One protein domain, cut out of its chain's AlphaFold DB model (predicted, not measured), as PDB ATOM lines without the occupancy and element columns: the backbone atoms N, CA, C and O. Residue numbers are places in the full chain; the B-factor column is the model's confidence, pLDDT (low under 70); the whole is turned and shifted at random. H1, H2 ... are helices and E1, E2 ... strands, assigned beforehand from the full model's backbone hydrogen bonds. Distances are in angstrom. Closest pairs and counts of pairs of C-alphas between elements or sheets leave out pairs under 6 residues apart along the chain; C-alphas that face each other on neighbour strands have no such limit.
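Overview. This is residues 16 to 117 of the 531 residues of an uncharacterized protein of marine metagenome (UniProt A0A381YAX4). A twisted sheet of three long strands curls round one long helix, H1, which runs through the middle of the domain. The short helices H2 and H3 and the last helix, H4, gather at the end of the domain where H1 ends, while the turn between E2 and E3 lies at the opposite end, making the whole elongated. The printed part has 102 residues with four named helices and three named strands, in the order E1, H1, H2, H3, E2, E3, H4; the sheet's order is E1, E3, E2, antiparallel throughout, and the class is mixed, helices and strands. The whole is compact, with a radius of gyration of the C-alphas of 14.6 A, and spans 47 by 26 by 19 A.

Arrangement. The inner strand E3, residues 95 to 105, has the edge strand E1, residues 16 to 25, as an antiparallel neighbour at 160 degrees, with N 20 and O 100 at 3.0 A and N 102 and O 18 at 2.8 A, within hydrogen-bond range. E3 and the edge strand E2, residues 79 to 89, form a hairpin, antiparallel at 163 degrees, with N 83 and O 101 at 2.8 A. E2 bends by 57 degrees at residue 85. H1, residues 31 to 52, is on one face of the sheet, an arrangement of two layers, a helix over a sheet; the closest C-alphas of H1 and E1 are those of Ala 42 and Ser 22, 5.0 A apart. H3, residues 64 to 72, touches H1 with H1's residues 41 to 48 alone, at a steep tilt of 65 degrees, opposite ways; the closest C-alphas, of Gly 44 and Phe 72, are 4.2 A apart. H2, residues 57 to 62, is close to H1 but not clearly touching, with the C-alphas of Ala 52 and Met 60 closest at 6.8 A. H4, residues 106 to 116, only grazes the sheet, with its residues 106 to 109. H3 and H4 are near each other, while H2 and H4 are apart. In H1, H2, H3 and H4 every O i to N i+4 pair is within hydrogen-bond range.

Along the chain. E1 begins at C-alpha 16, (114.167, 114.939, 137.839), and measures 29.4 A from first to last C-alpha. H1 measures 31.0 A, from C-alpha 31 at (96.535, 138.670, 132.419). H2 measures 8.7 A, H3 10.0 A, E2 25.6 A and E3 30.9 A. H4 measures 15.6 A and ends at C-alpha 116, (97.925, 103.153, 142.031).

Size, cuts and confidence. The C-alphas farthest apart are those of Asp 92 and Gly 117, 47.5 A. The printed part has no cut, and no link is long. The mean pLDDT of the printed part is 85.7; residue 29 and residues 85 to 86 are under 70.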
ATOM      1  N   LEU A  16     114.287 114.829 139.289       79.38
ATOM      2  CA  LEU A  16     114.167 114.939 137.839       79.38
ATOM      3  C   LEU A  16     114.096 116.419 137.478       79.38
ATOM      4  O   LEU A  16     113.539 117.207 138.240       79.38
ATOM      5  N   VAL A  17     114.653 116.786 136.330       81.25
ATOM      6  CA  VAL A  17     114.539 118.137 135.779       81.25
ATOM      7  C   VAL A  17     113.789 118.027 134.464       81.25
ATOM      8  O   VAL A  17     114.235 117.298 133.579       81.25
ATOM      9  N   GLU A  18     112.668 118.732 134.362       86.69
ATOM     10  CA  GLU A  18     111.842 118.801 133.153       86.69
ATOM     11  C   GLU A  18     111.577 120.252 132.771       86.69
ATOM     12  O   GLU A  18     111.597 121.144 133.625       86.69
ATOM     13  N   ARG A  19     111.310 120.485 131.484       85.06
ATOM     14  CA  ARG A  19     110.929 121.797 130.963       85.06
ATOM     15  C   ARG A  19     109.599 121.706 130.240       85.06
ATOM     16  O   ARG A  19     109.379 120.790 129.454       85.06
ATOM     17  N   ALA A  20     108.737 122.679 130.485       88.62
ATOM     18  CA  ALA A  20     107.432 122.749 129.850       88.62
ATOM     19  C   ALA A  20     107.109 124.186 129.461       88.62
ATOM     20  O   ALA A  20     107.444 125.130 130.181       88.62
ATOM     21  N   GLU A  21     106.443 124.326 128.322       90.19
ATOM     22  CA  GLU A  21     105.915 125.587 127.824       90.19
ATOM     23  C   GLU A  21     104.397 125.461 127.703       90.19
ATOM     24  O   GLU A  21     103.893 124.443 127.235       90.19
ATOM     25  N   SER A  22     103.672 126.484 128.145       93.81
ATOM     26  CA  SER A  22     102.217 126.542 128.028       93.81
ATOM     27  C   SER A  22     101.777 127.911 127.542       93.81
ATOM     28  O   SER A  22     102.309 128.932 127.989       93.81
ATOM     29  N   THR A  23     100.782 127.907 126.657       92.00
ATOM     30  CA  THR A  23     100.163 129.094 126.073       92.00
ATOM     31  C   THR A  23      98.672 129.087 126.388       92.00
ATOM     32  O   THR A  23      97.987 128.094 126.152       92.00
ATOM     33  N   VAL A  24      98.162 130.196 126.926       91.12
ATOM     34  CA  VAL A  24      96.756 130.360 127.315       91.12
ATOM     35  C   VAL A  24      96.213 131.682 126.785       91.12
ATOM     36  O   VAL A  24      96.886 132.712 126.828       91.12
ATOM     37  N   VAL A  25      94.963 131.657 126.322       90.75
ATOM     38  CA  VAL A  25      94.240 132.840 125.841       90.75
ATOM     39  C   VAL A  25      93.917 133.788 126.999       90.75
ATOM     40  O   VAL A  25      93.368 133.389 128.030       90.75
ATOM     41  N   ILE A  26      94.202 135.074 126.812       82.25
ATOM     42  CA  ILE A  26      93.872 136.136 127.760       82.25
ATOM     43  C   ILE A  26      92.395 136.503 127.580       82.25
ATOM     44  O   ILE A  26      92.002 137.322 126.756       82.25
ATOM     45  N   ASN A  27      91.540 135.883 128.390       80.19
ATOM     46  CA  ASN A  27      90.114 136.192 128.390       80.19
ATOM     47  C   ASN A  27      89.818 137.459 129.207       80.19
ATOM     48  O   ASN A  27      90.137 137.525 130.398       80.19
ATOM     49  N   ARG A  28      89.108 138.422 128.595       75.06
ATOM     50  CA  ARG A  28      88.648 139.677 129.232       75.06
ATOM     51  C   ARG A  28      89.793 140.508 129.831       75.06
ATOM     52  O   ARG A  28      89.659 141.003 130.949       75.06
ATOM     53  N   ASP A  29      90.925 140.570 129.135       69.50
ATOM     54  CA  ASP A  29      92.130 141.315 129.537       69.50
ATOM     55  C   ASP A  29      92.697 140.923 130.917       69.50
ATOM     56  O   ASP A  29      93.474 141.656 131.533       69.50
ATOM     57  N   ASN A  30      92.331 139.745 131.440       77.38
ATOM     58  CA  ASN A  30      92.780 139.294 132.752       77.38
ATOM     59  C   ASN A  30      94.091 138.506 132.650       77.38
ATOM     60  O   ASN A  30      94.117 137.276 132.747       77.38
ATOM     61  N   LEU A  31      95.191 139.242 132.497       77.00
ATOM     62  CA  LEU A  31      96.535 138.670 132.419       77.00
ATOM     63  C   LEU A  31      96.892 137.845 133.665       77.00
ATOM     64  O   LEU A  31      97.513 136.798 133.544       77.00
ATOM     65  N   VAL A  32      96.476 138.268 134.864       75.44
ATOM     66  CA  VAL A  32      96.775 137.545 136.116       75.44
ATOM     67  C   VAL A  32      96.193 136.134 136.087       75.44
ATOM     68  O   VAL A  32      96.867 135.170 136.455       75.44
ATOM     69  N   ARG A  33      94.952 136.004 135.611       79.25
ATOM     70  CA  ARG A  33      94.299 134.708 135.445       79.25
ATOM     71  C   ARG A  33      94.996 133.861 134.380       79.25
ATOM     72  O   ARG A  33      95.277 132.701 134.654       79.25
ATOM     73  N   ALA A  34      95.323 134.444 133.225       75.50
ATOM     74  CA  ALA A  34      96.034 133.741 132.157       75.50
ATOM     75  C   ALA A  34      97.410 133.228 132.623       75.50
ATOM     76  O   ALA A  34      97.756 132.082 132.359       75.50
ATOM     77  N   LYS A  35      98.153 134.024 133.409       82.06
ATOM     78  CA  LYS A  35      99.418 133.600 134.031       82.06
ATOM     79  C   LYS A  35      99.238 132.410 134.968       82.06
ATOM     80  O   LYS A  35     100.022 131.467 134.915       82.06
ATOM     81  N   ALA A  36      98.222 132.449 135.829       80.88
ATOM     82  CA  ALA A  36      97.948 131.364 136.768       80.88
ATOM     83  C   ALA A  36      97.522 130.070 136.052       80.88
ATOM     84  O   ALA A  36      97.980 128.989 136.422       80.88
ATOM     85  N   GLU A  37      96.682 130.182 135.019       87.94
ATOM     86  CA  GLU A  37      96.241 129.055 134.193       87.94
ATOM     87  C   GLU A  37      97.413 128.456 133.401       87.94
ATOM     88  O   GLU A  37      97.648 127.252 133.505       87.94
ATOM     89  N   ALA A  38      98.215 129.281 132.718       87.44
ATOM     90  CA  ALA A  38      99.385 128.826 131.963       87.44
ATOM     91  C   ALA A  38     100.452 128.201 132.870       87.44
ATOM     92  O   ALA A  38     101.048 127.183 132.531       87.44
ATOM     93  N   LEU A  39     100.674 128.760 134.066       86.69
ATOM     94  CA  LEU A  39     101.594 128.169 135.034       86.69
ATOM     95  C   LEU A  39     101.082 126.813 135.545       86.69
ATOM     96  O   LEU A  39     101.874 125.879 135.661       86.69
ATOM     97  N   LYS A  40      99.783 126.680 135.856       92.44
ATOM     98  CA  LYS A  40      99.194 125.394 136.265       92.44
ATOM     99  C   LYS A  40      99.363 124.348 135.162       92.44
ATOM    100  O   LYS A  40      99.786 123.232 135.457       92.44
ATOM    101  N   ASP A  41      99.061 124.720 133.924       93.50
ATOM    102  CA  ASP A  41      99.174 123.841 132.763       93.50
ATOM    103  C   ASP A  41     100.632 123.425 132.511       93.50
ATOM    104  O   ASP A  41     100.927 122.232 132.471       93.50
ATOM    105  N   ALA A  42     101.577 124.372 132.500       89.31
ATOM    106  CA  ALA A  42     103.005 124.083 132.348       89.31
ATOM    107  C   ALA A  42     103.539 123.153 133.454       89.31
ATOM    108  O   ALA A  42     104.275 122.206 133.169       89.31
ATOM    109  N   LYS A  43     103.140 123.363 134.719       91.06
ATOM    110  CA  LYS A  43     103.482 122.444 135.821       91.06
ATOM    111  C   LYS A  43     102.932 121.041 135.567       91.06
ATOM    112  O   LYS A  43     103.665 120.064 135.715       91.06
ATOM    113  N   GLY A  44     101.656 120.939 135.194       93.62
ATOM    114  CA  GLY A  44     101.004 119.669 134.888       93.62
ATOM    115  C   GLY A  44     101.719 118.922 133.762       93.62
ATOM    116  O   GLY A  44     102.044 117.743 133.913       93.62
ATOM    117  N   GLN A  45     102.060 119.616 132.674       94.75
ATOM    118  CA  GLN A  45     102.818 119.052 131.558       94.75
ATOM    119  C   GLN A  45     104.208 118.565 131.987       94.75
ATOM    120  O   GLN A  45     104.589 117.446 131.643       94.75
ATOM    121  N   ALA A  46     104.948 119.351 132.779       92.25
ATOM    122  CA  ALA A  46     106.261 118.950 133.289       92.25
ATOM    123  C   ALA A  46     106.179 117.664 134.133       92.25
ATOM    124  O   ALA A  46     106.996 116.755 133.969       92.25
ATOM    125  N   ILE A  47     105.161 117.536 134.996       96.06
ATOM    126  CA  ILE A  47     104.929 116.292 135.744       96.06
ATOM    127  C   ILE A  47     104.587 115.135 134.800       96.06
ATOM    128  O   ILE A  47     105.131 114.043 134.964       96.06
ATOM    129  N   MET A  48     103.730 115.347 133.799       95.44
ATOM    130  CA  MET A  48     103.357 114.296 132.846       95.44
ATOM    131  C   MET A  48     104.548 113.811 132.004       95.44
ATOM    132  O   MET A  48     104.662 112.609 131.760       95.44
ATOM    133  N   GLN A  49     105.480 114.696 131.637       92.25
ATOM    134  CA  GLN A  49     106.754 114.318 131.010       92.25
ATOM    135  C   GLN A  49     107.605 113.442 131.944       92.25
ATOM    136  O   GLN A  49     108.094 112.390 131.530       92.25
ATOM    137  N   ALA A  50     107.712 113.809 133.225       92.25
ATOM    138  CA  ALA A  50     108.419 112.994 134.211       92.25
ATOM    139  C   ALA A  50     107.758 111.618 134.415       92.25
ATOM    140  O   ALA A  50     108.456 110.609 134.524       92.25
ATOM    141  N   VAL A  51     106.422 111.554 134.442       93.50
ATOM    142  CA  VAL A  51     105.637 110.309 134.528       93.50
ATOM    143  C   VAL A  51     105.872 109.421 133.302       93.50
ATOM    144  O   VAL A  51     106.039 108.208 133.457       93.50
ATOM    145  N   ALA A  52     105.970 110.006 132.104       89.75
ATOM    146  CA  ALA A  52     106.215 109.282 130.857       89.75
ATOM    147  C   ALA A  52     107.555 108.526 130.845       89.75
ATOM    148  O   ALA A  52     107.676 107.515 130.157       89.75
ATOM    149  N   ARG A  53     108.540 108.928 131.664       87.69
ATOM    150  CA  ARG A  53     109.792 108.167 131.838       87.69
ATOM    151  C   ARG A  53     109.578 106.782 132.465       87.69
ATOM    152  O   ARG A  53     110.455 105.932 132.357       87.69
ATOM    153  N   TYR A  54     108.437 106.544 133.117       87.62
ATOM    154  CA  TYR A  54     108.144 105.309 133.855       87.62
ATOM    155  C   TYR A  54     107.082 104.423 133.206       87.62
ATOM    156  O   TYR A  54     106.860 103.316 133.699       87.62
ATOM    157  N   LEU A  55     106.424 104.866 132.131       86.12
ATOM    158  CA  LEU A  55     105.368 104.119 131.445       86.12
ATOM    159  C   LEU A  55     105.637 104.049 129.946       86.12
ATOM    160  O   LEU A  55     106.124 104.991 129.335       86.12
ATOM    161  N   ALA A  56     105.260 102.931 129.327       83.31
ATOM    162  CA  ALA A  56     105.251 102.847 127.871       83.31
ATOM    163  C   ALA A  56     104.235 103.843 127.291       83.31
ATOM    164  O   ALA A  56     103.183 104.073 127.889       83.31
ATOM    165  N   TYR A  57     104.492 104.350 126.083       86.38
ATOM    166  CA  TYR A  57     103.603 105.302 125.405       86.38
ATOM    167  C   TYR A  57     102.139 104.826 125.357       86.38
ATOM    168  O   TYR A  57     101.236 105.530 125.796       86.38
ATOM    169  N   ASN A  58     101.896 103.577 124.944       85.38
ATOM    170  CA  ASN A  58     100.536 103.023 124.903       85.38
ATOM    171  C   ASN A  58      99.885 102.947 126.295       85.38
ATOM    172  O   ASN A  58      98.666 103.041 126.409       85.38
ATOM    173  N   SER A  59     100.685 102.781 127.355       89.94
ATOM    174  CA  SER A  59     100.194 102.804 128.734       89.94
ATOM    175  C   SER A  59      99.807 104.215 129.169       89.94
ATOM    176  O   SER A  59      98.758 104.353 129.792       89.94
ATOM    177  N   MET A  60     100.585 105.237 128.786       92.56
ATOM    178  CA  MET A  60     100.227 106.646 128.996       92.56
ATOM    179  C   MET A  60      98.873 106.961 128.362       92.56
ATOM    180  O   MET A  60      97.989 107.450 129.050       92.56
ATOM    181  N   VAL A  61      98.678 106.585 127.093       90.62
ATOM    182  CA  VAL A  61      97.413 106.815 126.373       90.62
ATOM    183  C   VAL A  61      96.250 106.076 127.039       90.62
ATOM    184  O   VAL A  61      95.208 106.664 127.301       90.62
ATOM    185  N   SER A  62      96.422 104.790 127.361       91.25
ATOM    186  CA  SER A  62      95.342 103.982 127.947       91.25
ATOM    187  C   SER A  62      94.917 104.421 129.351       91.25
ATOM    188  O   SER A  62      93.810 104.106 129.781       91.25
ATOM    189  N   LEU A  63      95.803 105.094 130.087       94.44
ATOM    190  CA  LEU A  63      95.571 105.521 131.466       94.44
ATOM    191  C   LEU A  63      95.433 107.033 131.599       94.44
ATOM    192  O   LEU A  63      95.372 107.506 132.732       94.44
ATOM    193  N   ASP A  64      95.386 107.779 130.495       94.19
ATOM    194  CA  ASP A  64      95.410 109.243 130.510       94.19
ATOM    195  C   ASP A  64      94.425 109.843 131.533       94.19
ATOM    196  O   ASP A  64      94.897 110.557 132.413       94.19
ATOM    197  N   PRO A  65      93.138 109.436 131.610       94.81
ATOM    198  CA  PRO A  65      92.218 109.970 132.620       94.81
ATOM    199  C   PRO A  65      92.713 109.802 134.064       94.81
ATOM    200  O   PRO A  65      92.594 110.712 134.883       94.81
ATOM    201  N   LEU A  66      93.302 108.645 134.391       95.06
ATOM    202  CA  LEU A  66      93.866 108.383 135.718       95.06
ATOM    203  C   LEU A  66      95.073 109.264 135.996       95.06
ATOM    204  O   LEU A  66      95.223 109.775 137.105       95.06
ATOM    205  N   LEU A  67      95.962 109.371 135.009       95.69
ATOM    206  CA  LEU A  67      97.214 110.093 135.150       95.69
ATOM    207  C   LEU A  67      96.950 111.596 135.257       95.69
ATOM    208  O   LEU A  67      97.519 112.235 136.138       95.69
ATOM    209  N   GLN A  68      96.021 112.130 134.464       95.06
ATOM    210  CA  GLN A  68      95.549 113.510 134.566       95.06
ATOM    211  C   GLN A  68      95.027 113.802 135.980       95.06
ATOM    212  O   GLN A  68      95.558 114.670 136.675       95.06
ATOM    213  N   ASN A  69      94.080 112.993 136.465       94.12
ATOM    214  CA  ASN A  69      93.481 113.158 137.793       94.12
ATOM    215  C   ASN A  69      94.513 113.064 138.940       94.12
ATOM    216  O   ASN A  69      94.422 113.782 139.932       94.12
ATOM    217  N   HIS A  70      95.515 112.183 138.832       92.12
ATOM    218  CA  HIS A  70      96.486 111.965 139.915       92.12
ATOM    219  C   HIS A  70      97.737 112.844 139.876       92.12
ATOM    220  O   HIS A  70      98.328 113.090 140.934       92.12
ATOM    221  N   PHE A  71      98.178 113.259 138.691       94.06
ATOM    222  CA  PHE A  71      99.456 113.942 138.500       94.06
ATOM    223  C   PHE A  71      99.293 115.356 137.952       94.06
ATOM    224  O   PHE A  71      99.978 116.263 138.419       94.06
ATOM    225  N   PHE A  72      98.390 115.553 136.991       93.31
ATOM    226  CA  PHE A  72      98.230 116.839 136.319       93.31
ATOM    227  C   PHE A  72      97.391 117.829 137.131       93.31
ATOM    228  O   PHE A  72      97.716 119.012 137.179       93.31
ATOM    229  N   GLU A  73      96.323 117.371 137.792       90.62
ATOM    230  CA  GLU A  73      95.421 118.267 138.530       90.62
ATOM    231  C   GLU A  73      96.068 118.897 139.771       90.62
ATOM    232  O   GLU A  73      95.767 120.048 140.097       90.62
ATOM    233  N   ASN A  74      96.978 118.166 140.428       90.19
ATOM    234  CA  ASN A  74      97.680 118.582 141.648       90.19
ATOM    235  C   ASN A  74      99.208 118.415 141.493       90.19
ATOM    236  O   ASN A  74      99.822 117.601 142.188       90.19
ATOM    237  N   PRO A  75      99.852 119.159 140.574       90.44
ATOM    238  CA  PRO A  75     101.247 118.915 140.212       90.44
ATOM    239  C   PRO A  75     102.219 119.327 141.327       90.44
ATOM    240  O   PRO A  75     103.286 118.731 141.471       90.44
ATOM    241  N   ASP A  76     101.835 120.295 142.166       87.81
ATOM    242  CA  ASP A  76     102.655 120.821 143.265       87.81
ATOM    243  C   ASP A  76     103.029 119.755 144.312       87.81
ATOM    244  O   ASP A  76     104.085 119.849 144.939       87.81
ATOM    245  N   ASP A  77     102.246 118.678 144.438       88.12
ATOM    246  CA  ASP A  77     102.557 117.548 145.323       88.12
ATOM    247  C   ASP A  77     103.859 116.832 144.941       88.12
ATOM    248  O   ASP A  77     104.464 116.141 145.769       88.12
ATOM    249  N   TYR A  78     104.323 116.994 143.704       89.25
ATOM    250  CA  TYR A  78     105.492 116.308 143.160       89.25
ATOM    251  C   TYR A  78     106.685 117.242 142.945       89.25
ATOM    252  O   TYR A  78     107.808 116.760 142.780       89.25
ATOM    253  N   ILE A  79     106.466 118.555 142.983       81.56
ATOM    254  CA  ILE A  79     107.462 119.568 142.641       81.56
ATOM    255  C   ILE A  79     108.285 119.957 143.875       81.56
ATOM    256  O   ILE A  79     107.768 120.115 144.979       81.56
ATOM    257  N   GLU A  80     109.593 120.097 143.681       85.75
ATOM    258  CA  GLU A  80     110.530 120.645 144.663       85.75
ATOM    259  C   GLU A  80     110.718 122.146 144.452       85.75
ATOM    260  O   GLU A  80     110.558 122.933 145.384       85.75
ATOM    261  N   SER A  81     111.016 122.551 143.219       74.44
ATOM    262  CA  SER A  81     111.179 123.954 142.853       74.44
ATOM    263  C   SER A  81     110.880 124.191 141.376       74.44
ATOM    264  O   SER A  81     110.902 123.272 140.554       74.44
ATOM    265  N   ILE A  82     110.585 125.449 141.051       75.56
ATOM    266  CA  ILE A  82     110.280 125.908 139.697       75.56
ATOM    267  C   ILE A  82     111.141 127.125 139.417       75.56
ATOM    268  O   ILE A  82     111.232 128.037 140.240       75.56
ATOM    269  N   ARG A  83     111.737 127.154 138.231       74.00
ATOM    270  CA  ARG A  83     112.393 128.323 137.664       74.00
ATOM    271  C   ARG A  83     111.627 128.741 136.419       74.00
ATOM    272  O   ARG A  83     111.490 127.955 135.490       74.00
ATOM    273  N   VAL A  84     111.166 129.985 136.379       80.62
ATOM    274  CA  VAL A  84     110.614 130.569 135.151       80.62
ATOM    275  C   VAL A  84     111.781 130.909 134.222       80.62
ATOM    276  O   VAL A  84     112.707 131.610 134.628       80.62
ATOM    277  N   ILE A  85     111.764 130.361 133.007       69.00
ATOM    278  CA  ILE A  85     112.774 130.616 131.972       69.00
ATOM    279  C   ILE A  85     112.393 131.865 131.180       69.00
ATOM    280  O   ILE A  85     113.226 132.744 130.978       69.00
ATOM    281  N   SER A  86     111.135 131.948 130.742       67.25
ATOM    282  CA  SER A  86     110.631 133.090 129.982       67.25
ATOM    283  C   SER A  86     109.124 133.249 130.128       67.25
ATOM    284  O   SER A  86     108.398 132.260 130.228       67.25
ATOM    285  N   GLU A  87     108.665 134.491 130.040       81.81
ATOM    286  CA  GLU A  87     107.258 134.861 129.888       81.81
ATOM    287  C   GLU A  87     107.128 135.725 128.632       81.81
ATOM    288  O   GLU A  87     107.959 136.606 128.401       81.81
ATOM    289  N   ARG A  88     106.118 135.461 127.803       80.62
ATOM    290  CA  ARG A  88     105.860 136.194 126.558       80.62
ATOM    291  C   ARG A  88     104.365 136.434 126.387       80.62
ATOM    292  O   ARG A  88     103.564 135.580 126.752       80.62
ATOM    293  N   ASN A  89     104.018 137.557 125.772       83.75
ATOM    294  CA  ASN A  89     102.666 137.836 125.295       83.75
ATOM    295  C   ASN A  89     102.704 137.950 123.773       83.75
ATOM    296  O   ASN A  89     103.738 138.330 123.215       83.75
ATOM    297  N   THR A  90     101.583 137.687 123.114       82.88
ATOM    298  CA  THR A  90     101.388 138.150 121.736       82.88
ATOM    299  C   THR A  90     101.289 139.679 121.702       82.88
ATOM    300  O   THR A  90     100.944 140.318 122.700       82.88
ATOM    301  N   GLU A  91     101.628 140.291 120.563       79.19
ATOM    302  CA  GLU A  91     101.637 141.758 120.407       79.19
ATOM    303  C   GLU A  91     100.256 142.390 120.635       79.19
ATOM    304  O   GLU A  91     100.152 143.503 121.144       79.19
ATOM    305  N   ASP A  92      99.198 141.655 120.300       84.12
ATOM    306  CA  ASP A  92      97.797 142.028 120.487       84.12
ATOM    307  C   ASP A  92      97.250 141.689 121.888       84.12
ATOM    308  O   ASP A  92      96.071 141.918 122.147       84.12
ATOM    309  N   LEU A  93      98.089 141.158 122.790       81.19
ATOM    310  CA  LEU A  93      97.728 140.719 124.145       81.19
ATOM    311  C   LEU A  93      96.590 139.684 124.185       81.19
ATOM    312  O   LEU A  93      95.893 139.572 125.195       81.19
ATOM    313  N   SER A  94      96.409 138.915 123.112       87.06
ATOM    314  CA  SER A  94      95.411 137.847 123.051       87.06
ATOM    315  C   SER A  94      95.871 136.560 123.740       87.06
ATOM    316  O   SER A  94      95.032 135.816 124.251       87.06
ATOM    317  N   GLU A  95      97.179 136.307 123.833       90.81
ATOM    318  CA  GLU A  95      97.734 135.088 124.427       90.81
ATOM    319  C   GLU A  95      98.919 135.373 125.358       90.81
ATOM    320  O   GLU A  95      99.731 136.278 125.142       90.81
ATOM    321  N   PHE A  96      99.032 134.553 126.403       83.38
ATOM    322  CA  PHE A  96     100.144 134.525 127.346       83.38
ATOM    323  C   PHE A  96     100.862 133.178 127.254       83.38
ATOM    324  O   PHE A  96     100.219 132.137 127.347       83.38
ATOM    325  N   THR A  97     102.189 133.192 127.132       86.69
ATOM    326  CA  THR A  97     103.039 131.995 127.101       86.69
ATOM    327  C   THR A  97     104.065 132.025 128.228       86.69
ATOM    328  O   THR A  97     104.780 133.015 128.400       86.69
ATOM    329  N   ILE A  98     104.197 130.919 128.962       79.50
ATOM    330  CA  ILE A  98     105.231 130.726 129.985       79.50
ATOM    331  C   ILE A  98     106.044 129.469 129.703       79.50
ATOM    332  O   ILE A  98     105.487 128.419 129.400       79.50
ATOM    333  N   ASN A  99     107.362 129.576 129.852       80.69
ATOM    334  CA  ASN A  99     108.291 128.454 129.806       80.69
ATOM    335  C   ASN A  99     108.952 128.299 131.177       80.69
ATOM    336  O   ASN A  99     109.512 129.263 131.716       80.69
ATOM    337  N   ILE A 100     108.877 127.101 131.746       78.31
ATOM    338  CA  ILE A 100     109.401 126.789 133.075       78.31
ATOM    339  C   ILE A 100     110.358 125.602 133.033       78.31
ATOM    340  O   ILE A 100     110.213 124.680 132.236       78.31
ATOM    341  N   GLU A 101     111.295 125.593 133.971       83.50
ATOM    342  CA  GLU A 101     112.060 124.421 134.380       83.50
ATOM    343  C   GLU A 101     111.586 123.993 135.767       83.50
ATOM    344  O   GLU A 101     111.443 124.817 136.671       83.50
ATOM    345  N   THR A 102     111.316 122.706 135.948       74.56
ATOM    346  CA  THR A 102     110.787 122.154 137.196       74.56
ATOM    347  C   THR A 102     111.702 121.059 137.714       74.56
ATOM    348  O   THR A 102     112.077 120.148 136.976       74.56
ATOM    349  N   ARG A 103     112.037 121.134 139.005       77.31
ATOM    350  CA  ARG A 103     112.700 120.056 139.741       77.31
ATOM    351  C   ARG A 103     111.648 119.219 140.447       77.31
ATOM    352  O   ARG A 103     110.846 119.748 141.209       77.31
ATOM    353  N   ILE A 104     111.640 117.917 140.190       83.50
ATOM    354  CA  ILE A 104     110.551 117.011 140.568       83.50
ATOM    355  C   ILE A 104     111.093 115.887 141.449       83.50
ATOM    356  O   ILE A 104     112.105 115.259 141.131       83.50
ATOM    357  N   PHE A 105     110.398 115.584 142.544       81.19
ATOM    358  CA  PHE A 105     110.745 114.474 143.425       81.19
ATOM    359  C   PHE A 105     110.424 113.125 142.773       81.19
ATOM    360  O   PHE A 105     109.285 112.649 142.821       81.19
ATOM    361  N   GLN A 106     111.449 112.436 142.266       82.88
ATOM    362  CA  GLN A 106     111.301 111.091 141.700       82.88
ATOM    363  C   GLN A 106     110.627 110.118 142.680       82.88
ATOM    364  O   GLN A 106     109.752 109.336 142.307       82.88
ATOM    365  N   SER A 107     110.997 110.183 143.960       76.31
ATOM    366  CA  SER A 107     110.443 109.315 145.003       76.31
ATOM    367  C   SER A 107     108.933 109.490 145.194       76.31
ATOM    368  O   SER A 107     108.245 108.515 145.507       76.31
ATOM    369  N   ARG A 108     108.395 110.700 144.977       84.62
ATOM    370  CA  ARG A 108     106.955 110.976 145.086       84.62
ATOM    371  C   ARG A 108     106.188 110.400 143.897       84.62
ATOM    372  O   ARG A 108     105.156 109.773 144.126       84.62
ATOM    373  N   ILE A 109     106.734 110.498 142.680       88.94
ATOM    374  CA  ILE A 109     106.171 109.833 141.491       88.94
ATOM    375  C   ILE A 109     106.128 108.315 141.703       88.94
ATOM    376  O   ILE A 109     105.062 107.710 141.611       88.94
ATOM    377  N   ILE A 110     107.251 107.700 142.088       83.56
ATOM    378  CA  ILE A 110     107.320 106.247 142.335       83.56
ATOM    379  C   ILE A 110     106.338 105.828 143.443       83.56
ATOM    380  O   ILE A 110     105.672 104.796 143.351       83.56
ATOM    381  N   SER A 111     106.212 106.630 144.504       80.56
ATOM    382  CA  SER A 111     105.237 106.384 145.572       80.56
ATOM    383  C   SER A 111     103.794 106.424 145.057       80.56
ATOM    384  O   SER A 111     103.000 105.549 145.408       80.56
ATOM    385  N   ALA A 112     103.452 107.385 144.194       88.88
ATOM    386  CA  ALA A 112     102.137 107.465 143.566       88.88
ATOM    387  C   ALA A 112     101.856 106.252 142.664       88.88
ATOM    388  O   ALA A 112     100.812 105.623 142.817       88.88
ATOM    389  N   PHE A 113     102.814 105.827 141.839       88.88
ATOM    390  CA  PHE A 113     102.709 104.600 141.035       88.88
ATOM    391  C   PHE A 113     102.366 103.380 141.898       88.88
ATOM    392  O   PHE A 113     101.384 102.677 141.648       88.88
ATOM    393  N   ARG A 114     103.091 103.188 143.006       82.38
ATOM    394  CA  ARG A 114     102.808 102.113 143.972       82.38
ATOM    395  C   ARG A 114     101.431 102.247 144.619       82.38
ATOM    396  O   ARG A 114     100.768 101.238 144.864       82.38
ATOM    397  N   LYS A 115     100.984 103.473 144.916       83.81
ATOM    398  CA  LYS A 115      99.634 103.720 145.447       83.81
ATOM    399  C   LYS A 115      98.558 103.328 144.439       83.81
ATOM    400  O   LYS A 115      97.552 102.789 144.893       83.81
ATOM    401  N   LEU A 116      98.800 103.536 143.144       89.12
ATOM    402  CA  LEU A 116      97.925 103.153 142.031       89.12
ATOM    403  C   LEU A 116      98.029 101.666 141.657       89.12
ATOM    404  O   LEU A 116      97.144 101.134 140.999       89.12
ATOM    405  N   GLY A 117      99.078 100.971 142.106       84.44
ATOM    406  CA  GLY A 117      99.354  99.590 141.705       84.44
ATOM    407  C   GLY A 117      99.970  99.477 140.307       84.44
ATOM    408  O   GLY A 117      99.923  98.403 139.714       84.44
TER     409      GLY A 117